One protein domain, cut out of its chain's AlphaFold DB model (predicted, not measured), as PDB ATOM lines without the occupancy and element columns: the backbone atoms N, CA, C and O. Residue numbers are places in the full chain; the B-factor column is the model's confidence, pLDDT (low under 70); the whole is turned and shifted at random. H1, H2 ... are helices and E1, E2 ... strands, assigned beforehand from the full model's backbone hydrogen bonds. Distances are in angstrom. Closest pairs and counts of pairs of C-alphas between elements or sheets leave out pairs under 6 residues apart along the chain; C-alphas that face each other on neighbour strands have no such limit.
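This is residues 2 to 174 of the 596 residues of an uncharacterized protein of Clostridium kluyveri (strain NBRC 12016) (UniProt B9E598). Look for a small twisted sheet of four strands at one end of the long axis and a cluster of short helices, H4, H5 and H6, toward the other end, with H2 reaching from the sheet's edge strand E1 to H3. Between these ends sit H7, H8, H9 and H10. The 173 printed residues hold ten named helices and four named strands, H1 to H9, then E1, E2, H10, E3 and E4; the sheet's order is E1, E2, E3, E4, all antiparallel. The class is mixed, helices and strands; the whole is compact, with a radius of gyration of the C-alphas of 17.5 A and spans of 51 by 37 by 25 A.

Find C-alpha 2 at (-24.657, 13.175, 17.053), where H1, residues 2 to 10, begins. H2, residues 13 to 29, runs 24.4 A to C-alpha 29 at (-6.785, -18.217, 6.183). Next come H3, residues 31 to 38, H4, 44 to 54, 15.5 A long, H5, 60 to 66, and H6, 75 to 81. H7, residues 85 to 95, is 15.7 A long; H8 is 101 to 108 and H9 112 to 118. Then read E1, 122 to 125, E2, 139 to 142, H10, 146 to 150, E3, 155 to 158, and E4, 164 to 166, ending at (-29.006, 4.937, 5.912).

Start at the hub, H6, which touches H2, H4, H5 and H9. Its Ala 81 comes closest to Ser 24 of H2, C-alphas 4.5 A apart, at a steep tilt of 56 degrees, opposite ways. H4 touches H6 about perpendicular at 81 degrees, closest at C-alphas 49 and 79, 5.1 A. H3 touches no helix. H7 and H8 form a helical hairpin but only just touch, with 3 pairs of C-alphas within 8 A, closest at 93 and 104, 7.5 A. H10 touches H7, closest at C-alphas 149 and 95, 6.5 A. H1 and H2 are on the sheet but only graze it. In the sheet, look for N 124 and O 140 at 2.8 A, N 141 and O 157 at 2.8 A, and N 156 and O 165 at 2.8 A. Every O i to N i+4 pair is within hydrogen-bond range in H2 to H8 and H10; H1 has 4 of 5 and H9 2 of 3.

The C-alphas of Lys 66 and Lys 174, the two farthest apart, are 52.8 A apart. The printed part has no cut. The link from E1 to E2, residues 126 to 138, is long; its residues 129 to 130 pair antiparallel with 172 to 173. Mean pLDDT of the printed part is 85.2; residues 2 to 10 and 167 to 169 are under 70.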
ATOM      1  N   GLU A   2     -25.585  13.859  16.119       50.09
ATOM      2  CA  GLU A   2     -24.657  13.175  17.053       50.09
ATOM      3  C   GLU A   2     -23.975  11.937  16.430       50.09
ATOM      4  O   GLU A   2     -22.752  11.856  16.447       50.09
ATOM      5  N   VAL A   3     -24.720  11.072  15.725       53.97
ATOM      6  CA  VAL A   3     -24.167   9.894  15.002       53.97
ATOM      7  C   VAL A   3     -23.094  10.284  13.969       53.97
ATOM      8  O   VAL A   3     -22.090   9.594  13.794       53.97
ATOM      9  N   MET A   4     -23.265  11.447  13.332       49.62
ATOM     10  CA  MET A   4     -22.315  12.039  12.382       49.62
ATOM     11  C   MET A   4     -20.996  12.510  13.002       49.62
ATOM     12  O   MET A   4     -19.977  12.526  12.312       49.62
ATOM     13  N   MET A   5     -21.001  12.917  14.275       51.28
ATOM     14  CA  MET A   5     -19.765  13.216  15.005       51.28
ATOM     15  C   MET A   5     -19.095  11.936  15.504       51.28
ATOM     16  O   MET A   5     -17.869  11.874  15.543       51.28
ATOM     17  N   GLU A   6     -19.872  10.904  15.837       58.03
ATOM     18  CA  GLU A   6     -19.338   9.652  16.370       58.03
ATOM     19  C   GLU A   6     -18.519   8.883  15.329       58.03
ATOM     20  O   GLU A   6     -17.336   8.644  15.572       58.03
ATOM     21  N   TYR A   7     -19.048   8.571  14.135       65.75
ATOM     22  CA  TYR A   7     -18.277   7.749  13.183       65.75
ATOM     23  C   TYR A   7     -17.002   8.442  12.671       65.75
ATOM     24  O   TYR A   7     -15.987   7.779  12.458       65.75
ATOM     25  N   LYS A   8     -17.005   9.776  12.525       65.25
ATOM     26  CA  LYS A   8     -15.814  10.539  12.104       65.25
ATOM     27  C   LYS A   8     -14.686  10.461  13.134       65.25
ATOM     28  O   LYS A   8     -13.523  10.412  12.750       65.25
ATOM     29  N   ASN A   9     -15.022  10.379  14.421       64.12
ATOM     30  CA  ASN A   9     -14.047  10.166  15.492       64.12
ATOM     31  C   ASN A   9     -13.553   8.703  15.554       64.12
ATOM     32  O   ASN A   9     -12.420   8.450  15.976       64.12
ATOM     33  N   PHE A  10     -14.369   7.745  15.096       68.88
ATOM     34  CA  PHE A  10     -14.003   6.324  15.015       68.88
ATOM     35  C   PHE A  10     -13.043   5.999  13.861       68.88
ATOM     36  O   PHE A  10     -12.207   5.105  14.006       68.88
ATOM     37  N   ILE A  11     -13.123   6.700  12.725       78.69
ATOM     38  CA  ILE A  11     -12.238   6.460  11.572       78.69
ATOM     39  C   ILE A  11     -10.914   7.198  11.775       78.69
ATOM     40  O   ILE A  11     -10.676   8.290  11.269       78.69
ATOM     41  N   ASN A  12     -10.025   6.567  12.534       82.19
ATOM     42  CA  ASN A  12      -8.666   7.040  12.766       82.19
ATOM     43  C   ASN A  12      -7.633   5.959  12.407       82.19
ATOM     44  O   ASN A  12      -7.970   4.806  12.124       82.19
ATOM     45  N   LYS A  13      -6.348   6.335  12.423       82.81
ATOM     46  CA  LYS A  13      -5.242   5.439  12.048       82.81
ATOM     47  C   LYS A  13      -5.241   4.132  12.855       82.81
ATOM     48  O   LYS A  13      -4.996   3.078  12.277       82.81
ATOM     49  N   GLU A  14      -5.533   4.176  14.153       84.00
ATOM     50  CA  GLU A  14      -5.535   2.984  15.013       84.00
ATOM     51  C   GLU A  14      -6.678   2.022  14.661       84.00
ATOM     52  O   GLU A  14      -6.457   0.814  14.542       84.00
ATOM     53  N   CYS A  15      -7.878   2.559  14.418       82.81
ATOM     54  CA  CYS A  15      -9.043   1.791  13.979       82.81
ATOM     55  C   CYS A  15      -8.790   1.099  12.631       82.81
ATOM     56  O   CYS A  15      -8.964  -0.115  12.505       82.81
ATOM     57  N   LEU A  16      -8.270   1.841  11.648       85.31
ATOM     58  CA  LEU A  16      -7.947   1.296  10.330       85.31
ATOM     59  C   LEU A  16      -6.898   0.181  10.409       85.31
ATOM     60  O   LEU A  16      -7.047  -0.851   9.759       85.31
ATOM     61  N   ILE A  17      -5.861   0.340  11.241       85.88
ATOM     62  CA  ILE A  17      -4.845  -0.702  11.450       85.88
ATOM     63  C   ILE A  17      -5.478  -1.981  12.014       85.88
ATOM     64  O   ILE A  17      -5.124  -3.084  11.587       85.88
ATOM     65  N   LYS A  18      -6.428  -1.858  12.947       86.00
ATOM     66  CA  LYS A  18      -7.141  -3.006  13.524       86.00
ATOM     67  C   LYS A  18      -7.974  -3.739  12.467       86.00
ATOM     68  O   LYS A  18      -7.839  -4.957  12.341       86.00
ATOM     69  N   GLU A  19      -8.762  -3.012  11.675       86.88
ATOM     70  CA  GLU A  19      -9.575  -3.580  10.587       86.88
ATOM     71  C   GLU A  19      -8.708  -4.268   9.525       86.88
ATOM     72  O   GLU A  19      -8.961  -5.411   9.136       86.88
ATOM     73  N   ILE A  20      -7.617  -3.624   9.113       87.44
ATOM     74  CA  ILE A  20      -6.687  -4.190   8.136       87.44
ATOM     75  C   ILE A  20      -5.984  -5.437   8.692       87.44
ATOM     76  O   ILE A  20      -5.781  -6.411   7.964       87.44
ATOM     77  N   SER A  21      -5.636  -5.458   9.980       85.81
ATOM     78  CA  SER A  21      -5.060  -6.640  10.636       85.81
ATOM     79  C   SER A  21      -6.033  -7.825  10.621       85.81
ATOM     80  O   SER A  21      -5.637  -8.957  10.325       85.81
ATOM     81  N   CYS A  22      -7.324  -7.578  10.864       84.75
ATOM     82  CA  CYS A  22      -8.373  -8.587  10.721       84.75
ATOM     83  C   CYS A  22      -8.489  -9.081   9.272       84.75
ATOM     84  O   CYS A  22      -8.450 -10.291   9.038       84.75
ATOM     85  N   LEU A  23      -8.541  -8.169   8.299       85.75
ATOM     86  CA  LEU A  23      -8.600  -8.504   6.874       85.75
ATOM     87  C   LEU A  23      -7.376  -9.313   6.421       85.75
ATOM     88  O   LEU A  23      -7.512 -10.279   5.674       85.75
ATOM     89  N   SER A  24      -6.193  -8.987   6.942       86.06
ATOM     90  CA  SER A  24      -4.959  -9.737   6.696       86.06
ATOM     91  C   SER A  24      -5.078 -11.176   7.189       86.06
ATOM     92  O   SER A  24      -4.782 -12.110   6.449       86.06
ATOM     93  N   LYS A  25      -5.566 -11.380   8.420       87.06
ATOM     94  CA  LYS A  25      -5.786 -12.727   8.974       87.06
ATOM     95  C   LYS A  25      -6.782 -13.532   8.138       87.06
ATOM     96  O   LYS A  25      -6.536 -14.710   7.896       87.06
ATOM     97  N   VAL A  26      -7.869 -12.900   7.688       86.00
ATOM     98  CA  VAL A  26      -8.877 -13.533   6.821       86.00
ATOM     99  C   VAL A  26      -8.287 -13.890   5.459       86.00
ATOM    100  O   VAL A  26      -8.530 -14.983   4.959       86.00
ATOM    101  N   LEU A  27      -7.475 -13.018   4.858       85.88
ATOM    102  CA  LEU A  27      -6.815 -13.317   3.588       85.88
ATOM    103  C   LEU A  27      -5.898 -14.541   3.725       85.88
ATOM    104  O   LEU A  27      -5.984 -15.467   2.923       85.88
ATOM    105  N   TYR A  28      -5.068 -14.581   4.770       85.50
ATOM    106  CA  TYR A  28      -4.128 -15.679   5.014       85.50
ATOM    107  C   TYR A  28      -4.777 -16.997   5.453       85.50
ATOM    108  O   TYR A  28      -4.110 -18.030   5.412       85.50
ATOM    109  N   SER A  29      -6.048 -16.992   5.860       85.94
ATOM    110  CA  SER A  29      -6.785 -18.217   6.183       85.94
ATOM    111  C   SER A  29      -7.494 -18.837   4.974       85.94
ATOM    112  O   SER A  29      -7.961 -19.975   5.068       85.94
ATOM    113  N   ARG A  30      -7.560 -18.142   3.829       88.44
ATOM    114  CA  ARG A  30      -8.173 -18.683   2.609       88.44
ATOM    115  C   ARG A  30      -7.315 -19.787   1.996       88.44
ATOM    116  O   ARG A  30      -6.100 -19.654   1.855       88.44
ATOM    117  N   THR A  31      -7.966 -20.867   1.568       88.62
ATOM    118  CA  THR A  31      -7.310 -22.043   0.976       88.62
ATOM    119  C   THR A  31      -6.524 -21.707  -0.290       88.62
ATOM    120  O   THR A  31      -5.398 -22.169  -0.446       88.62
ATOM    121  N   ASP A  32      -7.063 -20.843  -1.150       88.81
ATOM    122  CA  ASP A  32      -6.406 -20.402  -2.383       88.81
ATOM    123  C   ASP A  32      -5.112 -19.609  -2.129       88.81
ATOM    124  O   ASP A  32      -4.114 -19.823  -2.820       88.81
ATOM    125  N   ILE A  33      -5.097 -18.746  -1.111       88.69
ATOM    126  CA  ILE A  33      -3.903 -18.013  -0.667       88.69
ATOM    127  C   ILE A  33      -2.876 -18.967  -0.051       88.69
ATOM    128  O   ILE A  33      -1.693 -18.892  -0.384       88.69
ATOM    129  N   ILE A  34      -3.317 -19.884   0.816       88.06
ATOM    130  CA  ILE A  34      -2.440 -20.884   1.438       88.06
ATOM    131  C   ILE A  34      -1.751 -21.730   0.363       88.06
ATOM    132  O   ILE A  34      -0.537 -21.921   0.415       88.06
ATOM    133  N   ASP A  35      -2.497 -22.210  -0.630       87.62
ATOM    134  CA  ASP A  35      -1.952 -23.039  -1.705       87.62
ATOM    135  C   ASP A  35      -1.015 -22.258  -2.632       87.62
ATOM    136  O   ASP A  35       0.036 -22.773  -3.026       87.62
ATOM    137  N   PHE A  36      -1.325 -20.990  -2.914       89.25
ATOM    138  CA  PHE A  36      -0.434 -20.104  -3.659       89.25
ATOM    139  C   PHE A  36       0.909 -19.899  -2.937       89.25
ATOM    140  O   PHE A  36       1.971 -20.020  -3.556       89.25
ATOM    141  N   LEU A  37       0.879 -19.654  -1.624       87.44
ATOM    142  CA  LEU A  37       2.071 -19.405  -0.806       87.44
ATOM    143  C   LEU A  37       2.880 -20.669  -0.477       87.44
ATOM    144  O   LEU A  37       4.025 -20.557  -0.053       87.44
ATOM    145  N   LYS A  38       2.344 -21.879  -0.696       86.44
ATOM    146  CA  LYS A  38       3.145 -23.120  -0.633       86.44
ATOM    147  C   LYS A  38       4.186 -23.202  -1.752       86.44
ATOM    148  O   LYS A  38       5.202 -23.867  -1.583       86.44
ATOM    149  N   SER A  39       3.914 -22.555  -2.886       83.62
ATOM    150  CA  SER A  39       4.722 -22.658  -4.111       83.62
ATOM    151  C   SER A  39       5.475 -21.368  -4.461       83.62
ATOM    152  O   SER A  39       6.149 -21.325  -5.487       83.62
ATOM    153  N   ASN A  40       5.352 -20.315  -3.646       85.56
ATOM    154  CA  ASN A  40       5.932 -18.992  -3.887       85.56
ATOM    155  C   ASN A  40       6.479 -18.390  -2.582       85.56
ATOM    156  O   ASN A  40       6.086 -18.804  -1.494       85.56
ATOM    157  N   ASP A  41       7.372 -17.404  -2.690       82.06
ATOM    158  CA  ASP A  41       7.909 -16.681  -1.530       82.06
ATOM    159  C   ASP A  41       6.787 -15.961  -0.756       82.06
ATOM    160  O   ASP A  41       5.865 -15.401  -1.350       82.06
ATOM    161  N   LYS A  42       6.872 -15.940   0.578       72.62
ATOM    162  CA  LYS A  42       5.929 -15.224   1.449       72.62
ATOM    163  C   LYS A  42       5.962 -13.713   1.231       72.62
ATOM    164  O   LYS A  42       4.954 -13.053   1.488       72.62
ATOM    165  N   ASP A  43       7.077 -13.168   0.748       84.81
ATOM    166  CA  ASP A  43       7.213 -11.733   0.491       84.81
ATOM    167  C   ASP A  43       6.651 -11.294  -0.875       84.81
ATOM    168  O   ASP A  43       6.445 -10.098  -1.090       84.81
ATOM    169  N   ILE A  44       6.262 -12.234  -1.750       90.38
ATOM    170  CA  ILE A  44       5.735 -11.935  -3.095       90.38
ATOM    171  C   ILE A  44       4.499 -11.020  -3.065       90.38
ATOM    172  O   ILE A  44       4.326 -10.155  -3.922       90.38
ATOM    173  N   LEU A  45       3.644 -11.176  -2.048       89.25
ATOM    174  CA  LEU A  45       2.439 -10.363  -1.873       89.25
ATOM    175  C   LEU A  45       2.769  -8.944  -1.386       89.25
ATOM    176  O   LEU A  45       2.077  -7.995  -1.753       89.25
ATOM    177  N   LYS A  46       3.848  -8.773  -0.610       88.44
ATOM    178  CA  LYS A  46       4.329  -7.449  -0.187       88.44
ATOM    179  C   LYS A  46       4.950  -6.695  -1.358       88.44
ATOM    180  O   LYS A  46       4.691  -5.505  -1.519       88.44
ATOM    181  N   GLU A  47       5.738  -7.384  -2.183       90.88
ATOM    182  CA  GLU A  47       6.321  -6.809  -3.399       90.88
ATOM    183  C   GLU A  47       5.240  -6.386  -4.395       90.88
ATOM    184  O   GLU A  47       5.286  -5.268  -4.905       90.88
ATOM    185  N   PHE A  48       4.221  -7.230  -4.592       93.00
ATOM    186  CA  PHE A  48       3.047  -6.901  -5.398       93.00
ATOM    187  C   PHE A  48       2.384  -5.596  -4.935       93.00
ATOM    188  O   PHE A  48       2.108  -4.714  -5.750       93.00
ATOM    189  N   THR A  49       2.159  -5.440  -3.627       91.19
ATOM    190  CA  THR A  49       1.543  -4.222  -3.090       91.19
ATOM    191  C   THR A  49       2.459  -3.006  -3.210       91.19
ATOM    192  O   THR A  49       1.981  -1.914  -3.514       91.19
ATOM    193  N   LYS A  50       3.775  -3.170  -3.041       91.25
ATOM    194  CA  LYS A  50       4.741  -2.084  -3.251       91.25
ATOM    195  C   LYS A  50       4.704  -1.574  -4.695       91.25
ATOM    196  O   LYS A  50       4.531  -0.377  -4.906       91.25
ATOM    197  N   GLU A  51       4.777  -2.473  -5.676       92.19
ATOM    198  CA  GLU A  51       4.724  -2.104  -7.097       92.19
ATOM    199  C   GLU A  51       3.365  -1.499  -7.483       92.19
ATOM    200  O   GLU A  51       3.299  -0.585  -8.308       92.19
ATOM    201  N   PHE A  52       2.270  -1.945  -6.853       92.12
ATOM    202  CA  PHE A  52       0.965  -1.306  -7.012       92.12
ATOM    203  C   PHE A  52       1.008   0.179  -6.626       92.12
ATOM    204  O   PHE A  52       0.557   1.018  -7.403       92.12
ATOM    205  N   TRP A  53       1.576   0.520  -5.467       90.50
ATOM    206  CA  TRP A  53       1.614   1.901  -4.972       90.50
ATOM    207  C   TRP A  53       2.636   2.806  -5.675       90.50
ATOM    208  O   TRP A  53       2.476   4.034  -5.628       90.50
ATOM    209  N   GLU A  54       3.643   2.221  -6.332       90.38
ATOM    210  CA  GLU A  54       4.592   2.913  -7.217       90.38
ATOM    211  C   GLU A  54       3.945   3.316  -8.552       90.38
ATOM    212  O   GLU A  54       4.226   4.398  -9.064       90.38
ATOM    213  N   ASN A  55       3.036   2.493  -9.094       88.44
ATOM    214  CA  ASN A  55       2.267   2.819 -10.300       88.44
ATOM    215  C   ASN A  55       0.792   2.376 -10.192       88.44
ATOM    216  O   ASN A  55       0.399   1.370 -10.794       88.44
ATOM    217  N   PRO A  56      -0.063   3.135  -9.485       84.94
ATOM    218  CA  PRO A  56      -1.450   2.728  -9.229       84.94
ATOM    219  C   PRO A  56      -2.344   2.709 -10.484       84.94
ATOM    220  O   PRO A  56      -3.376   2.025 -10.545       84.94
ATOM    221  N   ASN A  57      -1.928   3.407 -11.545       83.31
ATOM    222  CA  ASN A  57      -2.610   3.419 -12.837       83.31
ATOM    223  C   ASN A  57      -2.457   2.109 -13.623       83.31
ATOM    224  O   ASN A  57      -3.297   1.820 -14.482       83.31
ATOM    225  N   GLN A  58      -1.489   1.252 -13.291       87.25
ATOM    226  CA  GLN A  58      -1.283  -0.009 -14.001       87.25
ATOM    227  C   GLN A  58      -2.487  -0.963 -13.923       87.25
ATOM    228  O   GLN A  58      -3.261  -0.973 -12.961       87.25
ATOM    229  N   ASN A  59      -2.664  -1.796 -14.950       87.31
ATOM    230  CA  ASN A  59      -3.725  -2.799 -14.948       87.31
ATOM    231  C   ASN A  59      -3.407  -3.891 -13.913       87.31
ATOM    232  O   ASN A  59      -2.429  -4.624 -14.064       87.31
ATOM    233  N   ILE A  60      -4.261  -4.035 -12.895       89.31
ATOM    234  CA  ILE A  60      -4.045  -4.983 -11.793       89.31
ATOM    235  C   ILE A  60      -3.963  -6.439 -12.272       89.31
ATOM    236  O   ILE A  60      -3.246  -7.245 -11.692       89.31
ATOM    237  N   THR A  61      -4.627  -6.776 -13.380       89.31
ATOM    238  CA  THR A  61      -4.551  -8.108 -13.995       89.31
ATOM    239  C   THR A  61      -3.166  -8.367 -14.583       89.31
ATOM    240  O   THR A  61      -2.645  -9.475 -14.472       89.31
ATOM    241  N   ASN A  62      -2.540  -7.350 -15.182       91.62
ATOM    242  CA  ASN A  62      -1.179  -7.464 -15.709       91.62
ATOM    243  C   ASN A  62      -0.161  -7.571 -14.570       91.62
ATOM    244  O   ASN A  62       0.737  -8.409 -14.641       91.62
ATOM    245  N   LEU A  63      -0.353  -6.801 -13.494       92.25
ATOM    246  CA  LEU A  63       0.465  -6.913 -12.288       92.25
ATOM    247  C   LEU A  63       0.343  -8.314 -11.666       92.25
ATOM    248  O   LEU A  63       1.346  -8.962 -11.385       92.25
ATOM    249  N   LYS A  64      -0.875  -8.858 -11.555       93.88
ATOM    250  CA  LYS A  64      -1.088 -10.233 -11.077       93.88
ATOM    251  C   LYS A  64      -0.380 -11.271 -11.944       93.88
ATOM    252  O   LYS A  64       0.239 -12.182 -11.403       93.88
ATOM    253  N   LYS A  65      -0.426 -11.127 -13.274       91.56
ATOM    254  CA  LYS A  65       0.302 -12.008 -14.205       91.56
ATOM    255  C   LYS A  65       1.812 -11.960 -13.971       91.56
ATOM    256  O   LYS A  65       2.438 -13.018 -13.966       91.56
ATOM    257  N   LYS A  66       2.383 -10.770 -13.732       92.88
ATOM    258  CA  LYS A  66       3.812 -10.590 -13.416       92.88
ATOM    259  C   LYS A  66       4.225 -11.409 -12.189       92.88
ATOM    260  O   LYS A  66       5.221 -12.122 -12.240       92.88
ATOM    261  N   TYR A  67       3.407 -11.374 -11.139       91.94
ATOM    262  CA  TYR A  67       3.632 -12.090  -9.878       91.94
ATOM    263  C   TYR A  67       3.022 -13.502  -9.832       91.94
ATOM    264  O   TYR A  67       2.994 -14.132  -8.779       91.94
ATOM    265  N   ARG A  68       2.524 -14.016 -10.969       90.06
ATOM    266  CA  ARG A  68       1.880 -15.338 -11.098       90.06
ATOM    267  C   ARG A  68       0.711 -15.568 -10.129       90.06
ATOM    268  O   ARG A  68       0.399 -16.712  -9.810       90.06
ATOM    269  N   ILE A  69       0.043 -14.500  -9.692       91.12
ATOM    270  CA  ILE A  69      -1.088 -14.576  -8.763       91.12
ATOM    271  C   ILE A  69      -2.327 -15.084  -9.522       91.12
ATOM    272  O   ILE A  69      -2.757 -14.440 -10.488       91.12
ATOM    273  N   PRO A  70      -2.939 -16.198  -9.083       88.69
ATOM    274  CA  PRO A  70      -4.141 -16.767  -9.684       88.69
ATOM    275  C   PRO A  70      -5.314 -15.787  -9.838       88.69
ATOM    276  O   PRO A  70      -5.509 -14.860  -9.047       88.69
ATOM    277  N   ASN A  71      -6.155 -15.998 -10.856       85.69
ATOM    278  CA  ASN A  71      -7.289 -15.110 -11.140       85.69
ATOM    279  C   ASN A  71      -8.349 -15.082 -10.024       85.69
ATOM    280  O   ASN A  71      -8.928 -14.024  -9.801       85.69
ATOM    281  N   ASN A  72      -8.540 -16.186  -9.299       86.75
ATOM    282  CA  ASN A  72      -9.467 -16.313  -8.165       86.75
ATOM    283  C   ASN A  72      -9.044 -15.529  -6.907       86.75
ATOM    284  O   ASN A  72      -9.877 -15.278  -6.038       86.75
ATOM    285  N   ILE A  73      -7.783 -15.098  -6.819       88.88
ATOM    286  CA  ILE A  73      -7.303 -14.234  -5.735       88.88
ATOM    287  C   ILE A  73      -7.460 -12.766  -6.150       88.88
ATOM    288  O   ILE A  73      -6.856 -12.326  -7.125       88.88
ATOM    289  N   SER A  74      -8.255 -11.972  -5.436       89.31
ATOM    290  CA  SER A  74      -8.431 -10.542  -5.738       89.31
ATOM    291  C   SER A  74      -7.126  -9.769  -5.514       89.31
ATOM    292  O   SER A  74      -6.537  -9.818  -4.438       89.31
ATOM    293  N   GLY A  75      -6.676  -9.032  -6.536       89.94
ATOM    294  CA  GLY A  75      -5.492  -8.175  -6.413       89.94
ATOM    295  C   GLY A  75      -5.720  -7.023  -5.436       89.94
ATOM    296  O   GLY A  75      -4.815  -6.662  -4.696       89.94
ATOM    297  N   TYR A  76      -6.939  -6.481  -5.391       90.81
ATOM    298  CA  TYR A  76      -7.283  -5.420  -4.451       90.81
ATOM    299  C   TYR A  76      -7.283  -5.936  -3.011       90.81
ATOM    300  O   TYR A  76      -6.757  -5.254  -2.145       90.81
ATOM    301  N   ASP A  77      -7.757  -7.161  -2.754       88.62
ATOM    302  CA  ASP A  77      -7.729  -7.749  -1.404       88.62
ATOM    303  C   ASP A  77      -6.286  -7.899  -0.893       88.62
ATOM    304  O   ASP A  77      -6.022  -7.645   0.281       88.62
ATOM    305  N   ILE A  78      -5.340  -8.244  -1.780       89.62
ATOM    306  CA  ILE A  78      -3.905  -8.286  -1.454       89.62
ATOM    307  C   ILE A  78      -3.391  -6.888  -1.085       89.62
ATOM    308  O   ILE A  78      -2.719  -6.741  -0.063       89.62
ATOM    309  N   VAL A  79      -3.724  -5.863  -1.881       90.12
ATOM    310  CA  VAL A  79      -3.323  -4.471  -1.605       90.12
ATOM    311  C   VAL A  79      -3.881  -3.991  -0.262       90.12
ATOM    312  O   VAL A  79      -3.151  -3.371   0.509       90.12
ATOM    313  N   LYS A  80      -5.145  -4.316   0.045       89.56
ATOM    314  CA  LYS A  80      -5.800  -3.956   1.312       89.56
ATOM    315  C   LYS A  80      -5.162  -4.650   2.514       89.56
ATOM    316  O   LYS A  80      -4.995  -4.017   3.550       89.56
ATOM    317  N   ALA A  81      -4.819  -5.934   2.387       85.81
ATOM    318  CA  ALA A  81      -4.201  -6.718   3.458       85.81
ATOM    319  C   ALA A  81      -2.758  -6.276   3.748       85.81
ATOM    320  O   ALA A  81      -2.337  -6.192   4.897       85.81
ATOM    321  N   HIS A  82      -1.989  -5.950   2.710       85.19
ATOM    322  CA  HIS A  82      -0.598  -5.515   2.838       85.19
ATOM    323  C   HIS A  82      -0.474  -3.992   2.846       85.19
ATOM    324  O   HIS A  82       0.143  -3.401   1.962       85.19
ATOM    325  N   TYR A  83      -1.063  -3.350   3.850       79.38
ATOM    326  CA  TYR A  83      -1.075  -1.894   3.918       79.38
ATOM    327  C   TYR A  83       0.318  -1.261   4.022       79.38
ATOM    328  O   TYR A  83       1.263  -1.818   4.581       79.38
ATOM    329  N   CYS A  84       0.403  -0.034   3.518       84.00
ATOM    330  CA  CYS A  84       1.495   0.901   3.754       84.00
ATOM    331  C   CYS A  84       0.912   2.224   4.273       84.00
ATOM    332  O   CYS A  84      -0.305   2.423   4.214       84.00
ATOM    333  N   ASP A  85       1.755   3.145   4.745       86.00
ATOM    334  CA  ASP A  85       1.279   4.452   5.221       86.00
ATOM    335  C   ASP A  85       0.476   5.203   4.143       86.00
ATOM    336  O   ASP A  85      -0.548   5.798   4.462       86.00
ATOM    337  N   LYS A  86       0.849   5.066   2.860       88.31
ATOM    338  CA  LYS A  86       0.123   5.656   1.721       88.31
ATOM    339  C   LYS A  86      -1.304   5.107   1.569       88.31
ATOM    340  O   LYS A  86      -2.199   5.846   1.182       88.31
ATOM    341  N   TYR A  87      -1.535   3.830   1.888       90.00
ATOM    342  CA  TYR A  87      -2.884   3.249   1.866       90.00
ATOM    343  C   TYR A  87      -3.729   3.725   3.050       90.00
ATOM    344  O   TYR A  87      -4.909   4.011   2.880       90.00
ATOM    345  N   ILE A  88      -3.132   3.848   4.240       88.75
ATOM    346  CA  ILE A  88      -3.827   4.413   5.406       88.75
ATOM    347  C   ILE A  88      -4.243   5.858   5.118       88.75
ATOM    348  O   ILE A  88      -5.391   6.216   5.363       88.75
ATOM    349  N   GLU A  89      -3.331   6.666   4.573       90.50
ATOM    350  CA  GLU A  89      -3.612   8.047   4.172       90.50
ATOM    351  C   GLU A  89      -4.729   8.111   3.123       90.50
ATOM    352  O   GLU A  89      -5.676   8.876   3.282       90.50
ATOM    353  N   PHE A  90      -4.682   7.232   2.115       92.38
ATOM    354  CA  PHE A  90      -5.734   7.117   1.107       92.38
ATOM    355  C   PHE A  90      -7.111   6.844   1.723       92.38
ATOM    356  O   PHE A  90      -8.076   7.519   1.370       92.38
ATOM    357  N   ILE A  91      -7.217   5.893   2.657       90.50
ATOM    358  CA  ILE A  91      -8.497   5.589   3.310       90.50
ATOM    359  C   ILE A  91      -8.968   6.765   4.173       90.50
ATOM    360  O   ILE A  91     -10.150   7.090   4.134       90.50
ATOM    361  N   LEU A  92      -8.080   7.442   4.906       89.44
ATOM    362  CA  LEU A  92      -8.454   8.643   5.664       89.44
ATOM    363  C   LEU A  92      -8.991   9.750   4.741       89.44
ATOM    364  O   LEU A  92     -10.018  10.354   5.045       89.44
ATOM    365  N   ASP A  93      -8.368   9.954   3.579       90.94
ATOM    366  CA  ASP A  93      -8.829  10.920   2.577       90.94
ATOM    367  C   ASP A  93     -10.152  10.511   1.908       90.94
ATOM    368  O   ASP A  93     -10.959  11.381   1.567       90.94
ATOM    369  N   CYS A  94     -10.429   9.208   1.746       89.44
ATOM    370  CA  CYS A  94     -11.743   8.731   1.294       89.44
ATOM    371  C   CYS A  94     -12.856   9.223   2.225       89.44
ATOM    372  O   CYS A  94     -13.900   9.659   1.746       89.44
ATOM    373  N   TRP A  95     -12.611   9.181   3.537       87.31
ATOM    374  CA  TRP A  95     -13.566   9.570   4.576       87.31
ATOM    375  C   TRP A  95     -13.540  11.066   4.922       87.31
ATOM    376  O   TRP A  95     -14.408  11.542   5.656       87.31
ATOM    377  N   ASN A  96     -12.602  11.831   4.358       87.50
ATOM    378  CA  ASN A  96     -12.594  13.286   4.453       87.50
ATOM    379  C   ASN A  96     -13.525  13.900   3.395       87.50
ATOM    380  O   ASN A  96     -13.225  13.892   2.203       87.50
ATOM    381  N   ILE A  97     -14.656  14.446   3.835       84.00
ATOM    382  CA  ILE A  97     -15.707  15.003   2.964       84.00
ATOM    383  C   ILE A  97     -15.262  16.314   2.297       84.00
ATOM    384  O   ILE A  97     -15.785  16.679   1.250       84.00
ATOM    385  N   GLU A  98     -14.268  17.004   2.861       86.31
ATOM    386  CA  GLU A  98     -13.741  18.254   2.298       86.31
ATOM    387  C   GLU A  98     -12.896  18.027   1.032       86.31
ATOM    388  O   GLU A  98     -12.729  18.949   0.240       86.31
ATOM    389  N   LEU A  99     -12.380  16.809   0.823       88.44
ATOM    390  CA  LEU A  99     -11.605  16.444  -0.367       88.44
ATOM    391  C   LEU A  99     -12.522  15.924  -1.473       88.44
ATOM    392  O   LEU A  99     -13.216  14.922  -1.270       88.44
ATOM    393  N   THR A 100     -12.470  16.532  -2.659       90.06
ATOM    394  CA  THR A 100     -13.247  16.066  -3.818       90.06
ATOM    395  C   THR A 100     -12.657  14.786  -4.419       90.06
ATOM    396  O   THR A 100     -11.521  14.399  -4.134       90.06
ATOM    397  N   ILE A 101     -13.437  14.086  -5.251       89.19
ATOM    398  CA  ILE A 101     -12.949  12.885  -5.947       89.19
ATOM    399  C   ILE A 101     -11.827  13.271  -6.920       89.19
ATOM    400  O   ILE A 101     -10.844  12.540  -7.035       89.19
ATOM    401  N   GLU A 102     -11.947  14.421  -7.581       90.31
ATOM    402  CA  GLU A 102     -10.934  14.976  -8.476       90.31
ATOM    403  C   GLU A 102      -9.598  15.191  -7.748       90.31
ATOM    404  O   GLU A 102      -8.576  14.673  -8.203       90.31
ATOM    405  N   ASP A 103      -9.615  15.823  -6.567       91.81
ATOM    406  CA  ASP A 103      -8.409  16.043  -5.749       91.81
ATOM    407  C   ASP A 103      -7.725  14.719  -5.379       91.81
ATOM    408  O   ASP A 103      -6.498  14.591  -5.387       91.81
ATOM    409  N   MET A 104      -8.520  13.692  -5.071       92.06
ATOM    410  CA  MET A 104      -7.999  12.365  -4.753       92.06
ATOM    411  C   MET A 104      -7.376  11.679  -5.972       92.06
ATOM    412  O   MET A 104      -6.362  10.987  -5.834       92.06
ATOM    413  N   ILE A 105      -7.970  11.839  -7.160       91.12
ATOM    414  CA  ILE A 105      -7.429  11.272  -8.404       91.12
ATOM    415  C   ILE A 105      -6.072  11.909  -8.694       91.12
ATOM    416  O   ILE A 105      -5.125  11.188  -9.012       91.12
ATOM    417  N   GLU A 106      -5.954  13.226  -8.529       89.69
ATOM    418  CA  GLU A 106      -4.698  13.953  -8.711       89.69
ATOM    419  C   GLU A 106      -3.642  13.550  -7.674       89.69
ATOM    420  O   GLU A 106      -2.503  13.248  -8.039       89.69
ATOM    421  N   LYS A 107      -4.019  13.463  -6.391       91.38
ATOM    422  CA  LYS A 107      -3.104  13.124  -5.289       91.38
ATOM    423  C   LYS A 107      -2.549  11.702  -5.389       91.38
ATOM    424  O   LYS A 107      -1.356  11.482  -5.172       91.38
ATOM    425  N   TYR A 108      -3.399  10.720  -5.691       90.44
ATOM    426  CA  TYR A 108      -3.016   9.305  -5.654       90.44
ATOM    427  C   TYR A 108      -2.728   8.697  -7.025       90.44
ATOM    428  O   TYR A 108      -2.156   7.606  -7.083       90.44
ATOM    429  N   LEU A 109      -3.093   9.381  -8.116       88.94
ATOM    430  CA  LEU A 109      -3.023   8.866  -9.487       88.94
ATOM    431  C   LEU A 109      -3.770   7.527  -9.631       88.94
ATOM    432  O   LEU A 109      -3.303   6.604 -10.299       88.94
ATOM    433  N   ILE A 110      -4.921   7.409  -8.961       89.19
ATOM    434  CA  ILE A 110      -5.802   6.238  -9.000       89.19
ATOM    435  C   ILE A 110      -7.116   6.661  -9.668       89.19
ATOM    436  O   ILE A 110      -7.728   7.624  -9.224       89.19
ATOM    437  N   PRO A 111      -7.606   5.960 -10.701       88.06
ATOM    438  CA  PRO A 111      -8.913   6.261 -11.277       88.06
ATOM    439  C   PRO A 111     -10.050   5.888 -10.312       88.06
ATOM    440  O   PRO A 111      -9.954   4.884  -9.602       88.06
ATOM    441  N   TYR A 112     -11.158   6.635 -10.341       87.56
ATOM    442  CA  TYR A 112     -12.319   6.456  -9.451       87.56
ATOM    443  C   TYR A 112     -12.788   4.993  -9.307       87.56
ATOM    444  O   TYR A 112     -12.945   4.482  -8.200       87.56
ATOM    445  N   ASN A 113     -12.923   4.263 -10.417       85.31
ATOM    446  CA  ASN A 113     -13.355   2.862 -10.398       85.31
ATOM    447  C   ASN A 113     -12.401   1.929  -9.625       85.31
ATOM    448  O   ASN A 113     -12.828   0.903  -9.099       85.31
ATOM    449  N   LYS A 114     -11.106   2.252  -9.551       88.00
ATOM    450  CA  LYS A 114     -10.143   1.506  -8.734       88.00
ATOM    451  C   LYS A 114     -10.200   1.926  -7.269       88.00
ATOM    452  O   LYS A 114      -9.987   1.074  -6.415       88.00
ATOM    453  N   MET A 115     -10.508   3.193  -6.982       89.81
ATOM    454  CA  MET A 115     -10.687   3.678  -5.610       89.81
ATOM    455  C   MET A 115     -11.829   2.949  -4.902       89.81
ATOM    456  O   MET A 115     -11.631   2.467  -3.794       89.81
ATOM    457  N   GLU A 116     -12.968   2.768  -5.576       88.69
ATOM    458  CA  GLU A 116     -14.104   1.984  -5.055       88.69
ATOM    459  C   GLU A 116     -13.678   0.560  -4.663       88.69
ATOM    460  O   GLU A 116     -13.991   0.061  -3.585       88.69
ATOM    461  N   ASN A 117     -12.862  -0.086  -5.503       89.62
ATOM    462  CA  ASN A 117     -12.337  -1.419  -5.212       89.62
ATOM    463  C   ASN A 117     -11.323  -1.437  -4.061       89.62
ATOM    464  O   ASN A 117     -11.095  -2.502  -3.490       89.62
ATOM    465  N   LEU A 118     -10.718  -0.298  -3.716       89.50
ATOM    466  CA  LEU A 118      -9.752  -0.144  -2.629       89.50
ATOM    467  C   LEU A 118     -10.388   0.290  -1.306       89.50
ATOM    468  O   LEU A 118      -9.713   0.185  -0.288       89.50
ATOM    469  N   LEU A 119     -11.661   0.694  -1.284       89.81
ATOM    470  CA  LEU A 119     -12.346   1.052  -0.043       89.81
ATOM    471  C   LEU A 119     -12.347  -0.109   0.958       89.81
ATOM    472  O   LEU A 119     -12.635  -1.265   0.623       89.81
ATOM    473  N   LEU A 120     -12.010   0.212   2.203       86.94
ATOM    474  CA  LEU A 120     -12.044  -0.720   3.320       86.94
ATOM    475  C   LEU A 120     -13.452  -0.737   3.924       86.94
ATOM    476  O   LEU A 120     -14.011   0.317   4.211       86.94
ATOM    477  N   GLN A 121     -13.999  -1.932   4.154       84.25
ATOM    478  CA  GLN A 121     -15.194  -2.087   4.983       84.25
ATOM    479  C   GLN A 121     -14.791  -1.893   6.440       84.25
ATOM    480  O   GLN A 121     -13.957  -2.641   6.947       84.25
ATOM    481  N   ILE A 122     -15.356  -0.879   7.085       85.94
ATOM    482  CA  ILE A 122     -15.028  -0.521   8.464       85.94
ATOM    483  C   ILE A 122     -16.158  -1.009   9.361       85.94
ATOM    484  O   ILE A 122     -17.319  -0.649   9.144       85.94
ATOM    485  N   HIS A 123     -15.817  -1.822  10.359       87.44
ATOM    486  CA  HIS A 123     -16.745  -2.185  11.421       87.44
ATOM    487  C   HIS A 123     -16.771  -1.080  12.473       87.44
ATOM    488  O   HIS A 123     -15.731  -0.634  12.956       87.44
ATOM    489  N   ILE A 124     -17.972  -0.652  12.833       85.12
ATOM    490  CA  ILE A 124     -18.209   0.335  13.875       85.12
ATOM    491  C   ILE A 124     -19.163  -0.248  14.909       85.12
ATOM    492  O   ILE A 124     -20.212  -0.804  14.576       85.12
ATOM    493  N   GLU A 125     -18.773  -0.139  16.171       84.06
ATOM    494  CA  GLU A 125     -19.646  -0.404  17.304       84.06
ATOM    495  C   GLU A 125     -20.192   0.940  17.777       84.06
ATOM    496  O   GLU A 125     -19.418   1.830  18.129       84.06
ATOM    497  N   LEU A 126     -21.510   1.110  17.706       80.19
ATOM    498  CA  LEU A 126     -22.170   2.330  18.155       80.19
ATOM    499  C   LEU A 126     -22.705   2.105  19.566       80.19
ATOM    500  O   LEU A 126     -23.561   1.244  19.794       80.19
ATOM    501  N   ASP A 127     -22.202   2.877  20.522       76.88
ATOM    502  CA  ASP A 127     -22.645   2.778  21.906       76.88
ATOM    503  C   ASP A 127     -24.109   3.215  22.038       76.88
ATOM    504  O   ASP A 127     -24.539   4.230  21.500       76.88
ATOM    505  N   ALA A 128     -24.898   2.422  22.768       77.19
ATOM    506  CA  ALA A 128     -26.317   2.675  23.047       77.19
ATOM    507  C   ALA A 128     -27.259   2.792  21.823       77.19
ATOM    508  O   ALA A 128     -28.435   3.121  22.014       77.19
ATOM    509  N   LEU A 129     -26.793   2.441  20.618       85.19
ATOM    510  CA  LEU A 129     -27.587   2.385  19.390       85.19
ATOM    511  C   LEU A 129     -27.695   0.951  18.860       85.19
ATOM    512  O   LEU A 129     -26.723   0.200  18.825       85.19
ATOM    513  N   TYR A 130     -28.893   0.574  18.421       86.12
ATOM    514  CA  TYR A 130     -29.220  -0.779  17.986       86.12
ATOM    515  C   TYR A 130     -29.876  -0.789  16.610       86.12
ATOM    516  O   TYR A 130     -30.550   0.154  16.189       86.12
ATOM    517  N   CYS A 131     -29.689  -1.903  15.907       86.31
ATOM    518  CA  CYS A 131     -30.294  -2.136  14.606       86.31
ATOM    519  C   CYS A 131     -31.829  -2.081  14.709       86.31
ATOM    520  O   CYS A 131     -32.388  -2.852  15.492       86.31
ATOM    521  N   PRO A 132     -32.525  -1.294  13.871       83.12
ATOM    522  CA  PRO A 132     -33.987  -1.229  13.892       83.12
ATOM    523  C   PRO A 132     -34.664  -2.560  13.540       83.12
ATOM    524  O   PRO A 132     -35.783  -2.819  13.967       83.12
ATOM    525  N   ASN A 133     -33.969  -3.438  12.812       84.44
ATOM    526  CA  ASN A 133     -34.530  -4.707  12.355       84.44
ATOM    527  C   ASN A 133     -34.307  -5.858  13.343       84.44
ATOM    528  O   ASN A 133     -35.235  -6.603  13.641       84.44
ATOM    529  N   CYS A 134     -33.082  -6.040  13.856       84.44
ATOM    530  CA  CYS A 134     -32.786  -7.149  14.774       84.44
ATOM    531  C   CYS A 134     -32.768  -6.751  16.249       84.44
ATOM    532  O   CYS A 134     -32.685  -7.642  17.099       84.44
ATOM    533  N   ILE A 135     -32.793  -5.445  16.551       84.44
ATOM    534  CA  ILE A 135     -32.987  -4.820  17.875       84.44
ATOM    535  C   ILE A 135     -31.872  -5.119  18.899       84.44
ATOM    536  O   ILE A 135     -31.755  -4.478  19.934       84.44
ATOM    537  N   SER A 136     -31.006  -6.081  18.600       81.06
ATOM    538  CA  SER A 136     -30.023  -6.678  19.509       81.06
ATOM    539  C   SER A 136     -28.575  -6.426  19.101       81.06
ATOM    540  O   SER A 136     -27.670  -6.738  19.865       81.06
ATOM    541  N   CYS A 137     -28.342  -5.893  17.899       85.38
ATOM    542  CA  CYS A 137     -27.003  -5.677  17.367       85.38
ATOM    543  C   CYS A 137     -26.669  -4.188  17.377       85.38
ATOM    544  O   CYS A 137     -27.424  -3.395  16.816       85.38
ATOM    545  N   ASN A 138     -25.540  -3.856  17.994       86.00
ATOM    546  CA  ASN A 138     -24.911  -2.536  18.030       86.00
ATOM    547  C   ASN A 138     -23.649  -2.464  17.142       86.00
ATOM    548  O   ASN A 138     -22.935  -1.465  17.154       86.00
ATOM    549  N   LEU A 139     -23.366  -3.532  16.383       88.19
ATOM    550  CA  LEU A 139     -22.212  -3.645  15.499       88.19
ATOM    551  C   LEU A 139     -22.650  -3.526  14.035       88.19
ATOM    552  O   LEU A 139     -23.486  -4.294  13.543       88.19
ATOM    553  N   PHE A 140     -22.047  -2.580  13.326       88.31
ATOM    554  CA  PHE A 140     -22.413  -2.218  11.963       88.31
ATOM    555  C   PHE A 140     -21.191  -2.188  11.052       88.31
ATOM    556  O   PHE A 140     -20.072  -1.952  11.494       88.31
ATOM    557  N   ILE A 141     -21.413  -2.415   9.763       89.38
ATOM    558  CA  ILE A 141     -20.424  -2.209   8.706       89.38
ATOM    559  C   ILE A 141     -20.794  -0.923   7.980       89.38
ATOM    560  O   ILE A 141     -21.940  -0.771   7.552       89.38
ATOM    561  N   LEU A 142     -19.825  -0.027   7.811       87.56
ATOM    562  CA  LEU A 142     -19.962   1.124   6.926       87.56
ATOM    563  C   LEU A 142     -19.943   0.636   5.473       87.56
ATOM    564  O   LEU A 142     -18.923   0.170   4.967       87.56
ATOM    565  N   ASP A 143     -21.100   0.704   4.825       86.00
ATOM    566  CA  ASP A 143     -21.386   0.077   3.532       86.00
ATOM    567  C   ASP A 143     -21.776   1.134   2.493       86.00
ATOM    568  O   ASP A 143     -22.856   1.094   1.906       86.00
ATOM    569  N   SER A 144     -20.908   2.130   2.329       86.62
ATOM    570  CA  SER A 144     -21.131   3.298   1.466       86.62
ATOM    571  C   SER A 144     -20.176   3.279   0.278       86.62
ATOM    572  O   SER A 144     -19.015   2.896   0.436       86.62
ATOM    573  N   SER A 145     -20.641   3.706  -0.900       89.06
ATOM    574  CA  SER A 145     -19.732   3.980  -2.021       89.06
ATOM    575  C   SER A 145     -18.903   5.237  -1.743       89.06
ATOM    576  O   SER A 145     -19.283   6.061  -0.906       89.06
ATOM    577  N   LEU A 146     -17.788   5.428  -2.457       87.88
ATOM    578  CA  LEU A 146     -16.985   6.649  -2.314       87.88
ATOM    579  C   LEU A 146     -17.836   7.883  -2.618       87.88
ATOM    580  O   LEU A 146     -17.735   8.882  -1.916       87.88
ATOM    581  N   LYS A 147     -18.710   7.798  -3.625       87.88
ATOM    582  CA  LYS A 147     -19.638   8.878  -3.960       87.88
ATOM    583  C   LYS A 147     -20.561   9.216  -2.786       87.88
ATOM    584  O   LYS A 147     -20.648  10.382  -2.414       87.88
ATOM    585  N   ASP A 148     -21.187   8.208  -2.179       87.38
ATOM    586  CA  ASP A 148     -22.106   8.418  -1.055       87.38
ATOM    587  C   ASP A 148     -21.385   9.055   0.143       87.38
ATOM    588  O   ASP A 148     -21.915   9.965   0.775       87.38
ATOM    589  N   ILE A 149     -20.143   8.641   0.422       86.81
ATOM    590  CA  ILE A 149     -19.313   9.237   1.481       86.81
ATOM    591  C   ILE A 149     -19.079  10.731   1.208       86.81
ATOM    592  O   ILE A 149     -19.222  11.553   2.116       86.81
ATOM    593  N   LYS A 150     -18.761  11.101  -0.040       86.38
ATOM    594  CA  LYS A 150     -18.517  12.500  -0.440       86.38
ATOM    595  C   LYS A 150     -19.786  13.350  -0.451       86.38
ATOM    596  O   LYS A 150     -19.724  14.536  -0.154       86.38
ATOM    597  N   GLU A 151     -20.938  12.741  -0.703       85.38
ATOM    598  CA  GLU A 151     -22.255  13.377  -0.571       85.38
ATOM    599  C   GLU A 151     -22.781  13.357   0.877       85.38
ATOM    600  O   GLU A 151     -23.917  13.758   1.131       85.38
ATOM    601  N   ASN A 152     -21.964  12.913   1.843       81.50
ATOM    602  CA  ASN A 152     -22.325  12.795   3.255       81.50
ATOM    603  C   ASN A 152     -23.578  11.914   3.490       81.50
ATOM    604  O   ASN A 152     -24.391  12.169   4.376       81.50
ATOM    605  N   CYS A 153     -23.728  10.862   2.687       83.94
ATOM    606  CA  CYS A 153     -24.817   9.892   2.722       83.94
ATOM    607  C   CYS A 153     -24.300   8.527   3.201       83.94
ATOM    608  O   CYS A 153     -24.114   7.602   2.416       83.94
ATOM    609  N   VAL A 154     -24.037   8.381   4.502       83.31
ATOM    610  CA  VAL A 154     -23.455   7.139   5.037       83.31
ATOM    611  C   VAL A 154     -24.521   6.054   5.225       83.31
ATOM    612  O   VAL A 154     -25.533   6.239   5.904       83.31
ATOM    613  N   ASN A 155     -24.253   4.897   4.631       87.50
ATOM    614  CA  ASN A 155     -25.028   3.670   4.739       87.50
ATOM    615  C   ASN A 155     -24.385   2.697   5.732       87.50
ATOM    616  O   ASN A 155     -23.168   2.481   5.730       87.50
ATOM    617  N   PHE A 156     -25.232   2.054   6.528       87.50
ATOM    618  CA  PHE A 156     -24.869   1.063   7.528       87.50
ATOM    619  C   PHE A 156     -25.470  -0.289   7.169       87.50
ATOM    620  O   PHE A 156     -26.598  -0.396   6.687       87.50
ATOM    621  N   ARG A 157     -24.724  -1.353   7.453       89.94
ATOM    622  CA  ARG A 157     -25.200  -2.730   7.353       89.94
ATOM    623  C   ARG A 157     -25.062  -3.410   8.706       89.94
ATOM    624  O   ARG A 157     -23.971  -3.464   9.263       89.94
ATOM    625  N   CYS A 158     -26.156  -3.949   9.234       89.94
ATOM    626  CA  CYS A 158     -26.130  -4.700  10.489       89.94
ATOM    627  C   CYS A 158     -25.326  -5.995  10.335       89.94
ATOM    628  O   CYS A 158     -25.594  -6.777   9.421       89.94
ATOM    629  N   VAL A 159     -24.389  -6.254  11.253       87.75
ATOM    630  CA  VAL A 159     -23.579  -7.483  11.225       87.75
ATOM    631  C   VAL A 159     -24.419  -8.730  11.516       87.75
ATOM    632  O   VAL A 159     -24.139  -9.794  10.973       87.75
ATOM    633  N   ASN A 160     -25.473  -8.611  12.330       87.88
ATOM    634  CA  ASN A 160     -26.295  -9.755  12.729       87.88
ATOM    635  C   ASN A 160     -27.345 -10.147  11.672       87.88
ATOM    636  O   ASN A 160     -27.381 -11.288  11.227       87.88
ATOM    637  N   CYS A 161     -28.209  -9.215  11.250       86.69
ATOM    638  CA  CYS A 161     -29.304  -9.521  10.313       86.69
ATOM    639  C   CYS A 161     -29.024  -9.138   8.856       86.69
ATOM    640  O   CYS A 161     -29.859  -9.395   7.993       86.69
ATOM    641  N   GLY A 162     -27.895  -8.484   8.562       86.12
ATOM    642  CA  GLY A 162     -27.524  -8.081   7.204       86.12
ATOM    643  C   GLY A 162     -28.357  -6.942   6.610       86.12
ATOM    644  O   GLY A 162     -28.084  -6.527   5.483       86.12
ATOM    645  N   SER A 163     -29.348  -6.413   7.337       87.31
ATOM    646  CA  SER A 163     -30.176  -5.311   6.850       87.31
ATOM    647  C   SER A 163     -29.333  -4.061   6.616       87.31
ATOM    648  O   SER A 163     -28.520  -3.704   7.476       87.31
ATOM    649  N   ARG A 164     -29.568  -3.393   5.486       86.88
ATOM    650  CA  ARG A 164     -28.950  -2.114   5.136       86.88
ATOM    651  C   ARG A 164     -29.914  -0.982   5.424       86.88
ATOM    652  O   ARG A 164     -31.098  -1.135   5.151       86.88
ATOM    653  N   PHE A 165     -29.389   0.109   5.944       83.50
ATOM    654  CA  PHE A 165     -30.159   1.299   6.258       83.50
ATOM    655  C   PHE A 165     -29.229   2.515   6.265       83.50
ATOM    656  O   PHE A 165     -28.023   2.384   6.481       83.50
ATOM    657  N   ASN A 166     -29.768   3.688   5.959       77.19
ATOM    658  CA  ASN A 166     -29.006   4.937   5.912       77.19
ATOM    659  C   ASN A 166     -29.181   5.731   7.212       77.19
ATOM    660  O   ASN A 166     -30.026   5.403   8.037       77.19
ATOM    661  N   GLU A 167     -28.414   6.805   7.395       66.81
ATOM    662  CA  GLU A 167     -28.550   7.672   8.578       66.81
ATOM    663  C   GLU A 167     -29.955   8.312   8.726       66.81
ATOM    664  O   GLU A 167     -30.333   8.732   9.820       66.81
ATOM    665  N   ALA A 168     -30.752   8.384   7.650       58.88
ATOM    666  CA  ALA A 168     -32.133   8.868   7.717       58.88
ATOM    667  C   ALA A 168     -33.091   7.841   8.356       58.88
ATOM    668  O   ALA A 168     -34.124   8.221   8.917       58.88
ATOM    669  N   GLU A 169     -32.743   6.554   8.319       63.41
ATOM    670  CA  GLU A 169     -33.408   5.490   9.064       63.41
ATOM    671  C   GLU A 169     -32.878   5.486  10.505       63.41
ATOM    672  O   GLU A 169     -31.734   5.129  10.784       63.41
ATOM    673  N   LYS A 170     -33.713   5.946  11.445       72.38
ATOM    674  CA  LYS A 170     -33.323   6.106  12.851       72.38
ATOM    675  C   LYS A 170     -32.889   4.767  13.461       72.38
ATOM    676  O   LYS A 170     -33.682   3.828  13.539       72.38
ATOM    677  N   PHE A 171     -31.649   4.714  13.948       83.12
ATOM    678  CA  PHE A 171     -31.198   3.694  14.894       83.12
ATOM    679  C   PHE A 171     -32.100   3.693  16.131       83.12
ATOM    680  O   PHE A 171     -32.601   4.744  16.531       83.12
ATOM    681  N   LEU A 172     -32.269   2.530  16.757       82.81
ATOM    682  CA  LEU A 172     -32.987   2.444  18.024       82.81
ATOM    683  C   LEU A 172     -32.046   2.804  19.165       82.81
ATOM    684  O   LEU A 172     -30.962   2.232  19.283       82.81
ATOM    685  N   THR A 173     -32.479   3.694  20.046       84.75
ATOM    686  CA  THR A 173     -31.826   3.874  21.345       84.75
ATOM    687  C   THR A 173     -31.970   2.609  22.195       84.75
ATOM    688  O   THR A 173     -32.830   1.760  21.957       84.75
ATOM    689  N   LYS A 174     -31.150   2.473  23.241       82.19
ATOM    690  CA  LYS A 174     -31.259   1.364  24.206       82.19
ATOM    691  C   LYS A 174     -32.666   1.213  24.808       82.19
ATOM    692  O   LYS A 174     -33.098   0.090  25.056       82.19
TER     693      LYS A 174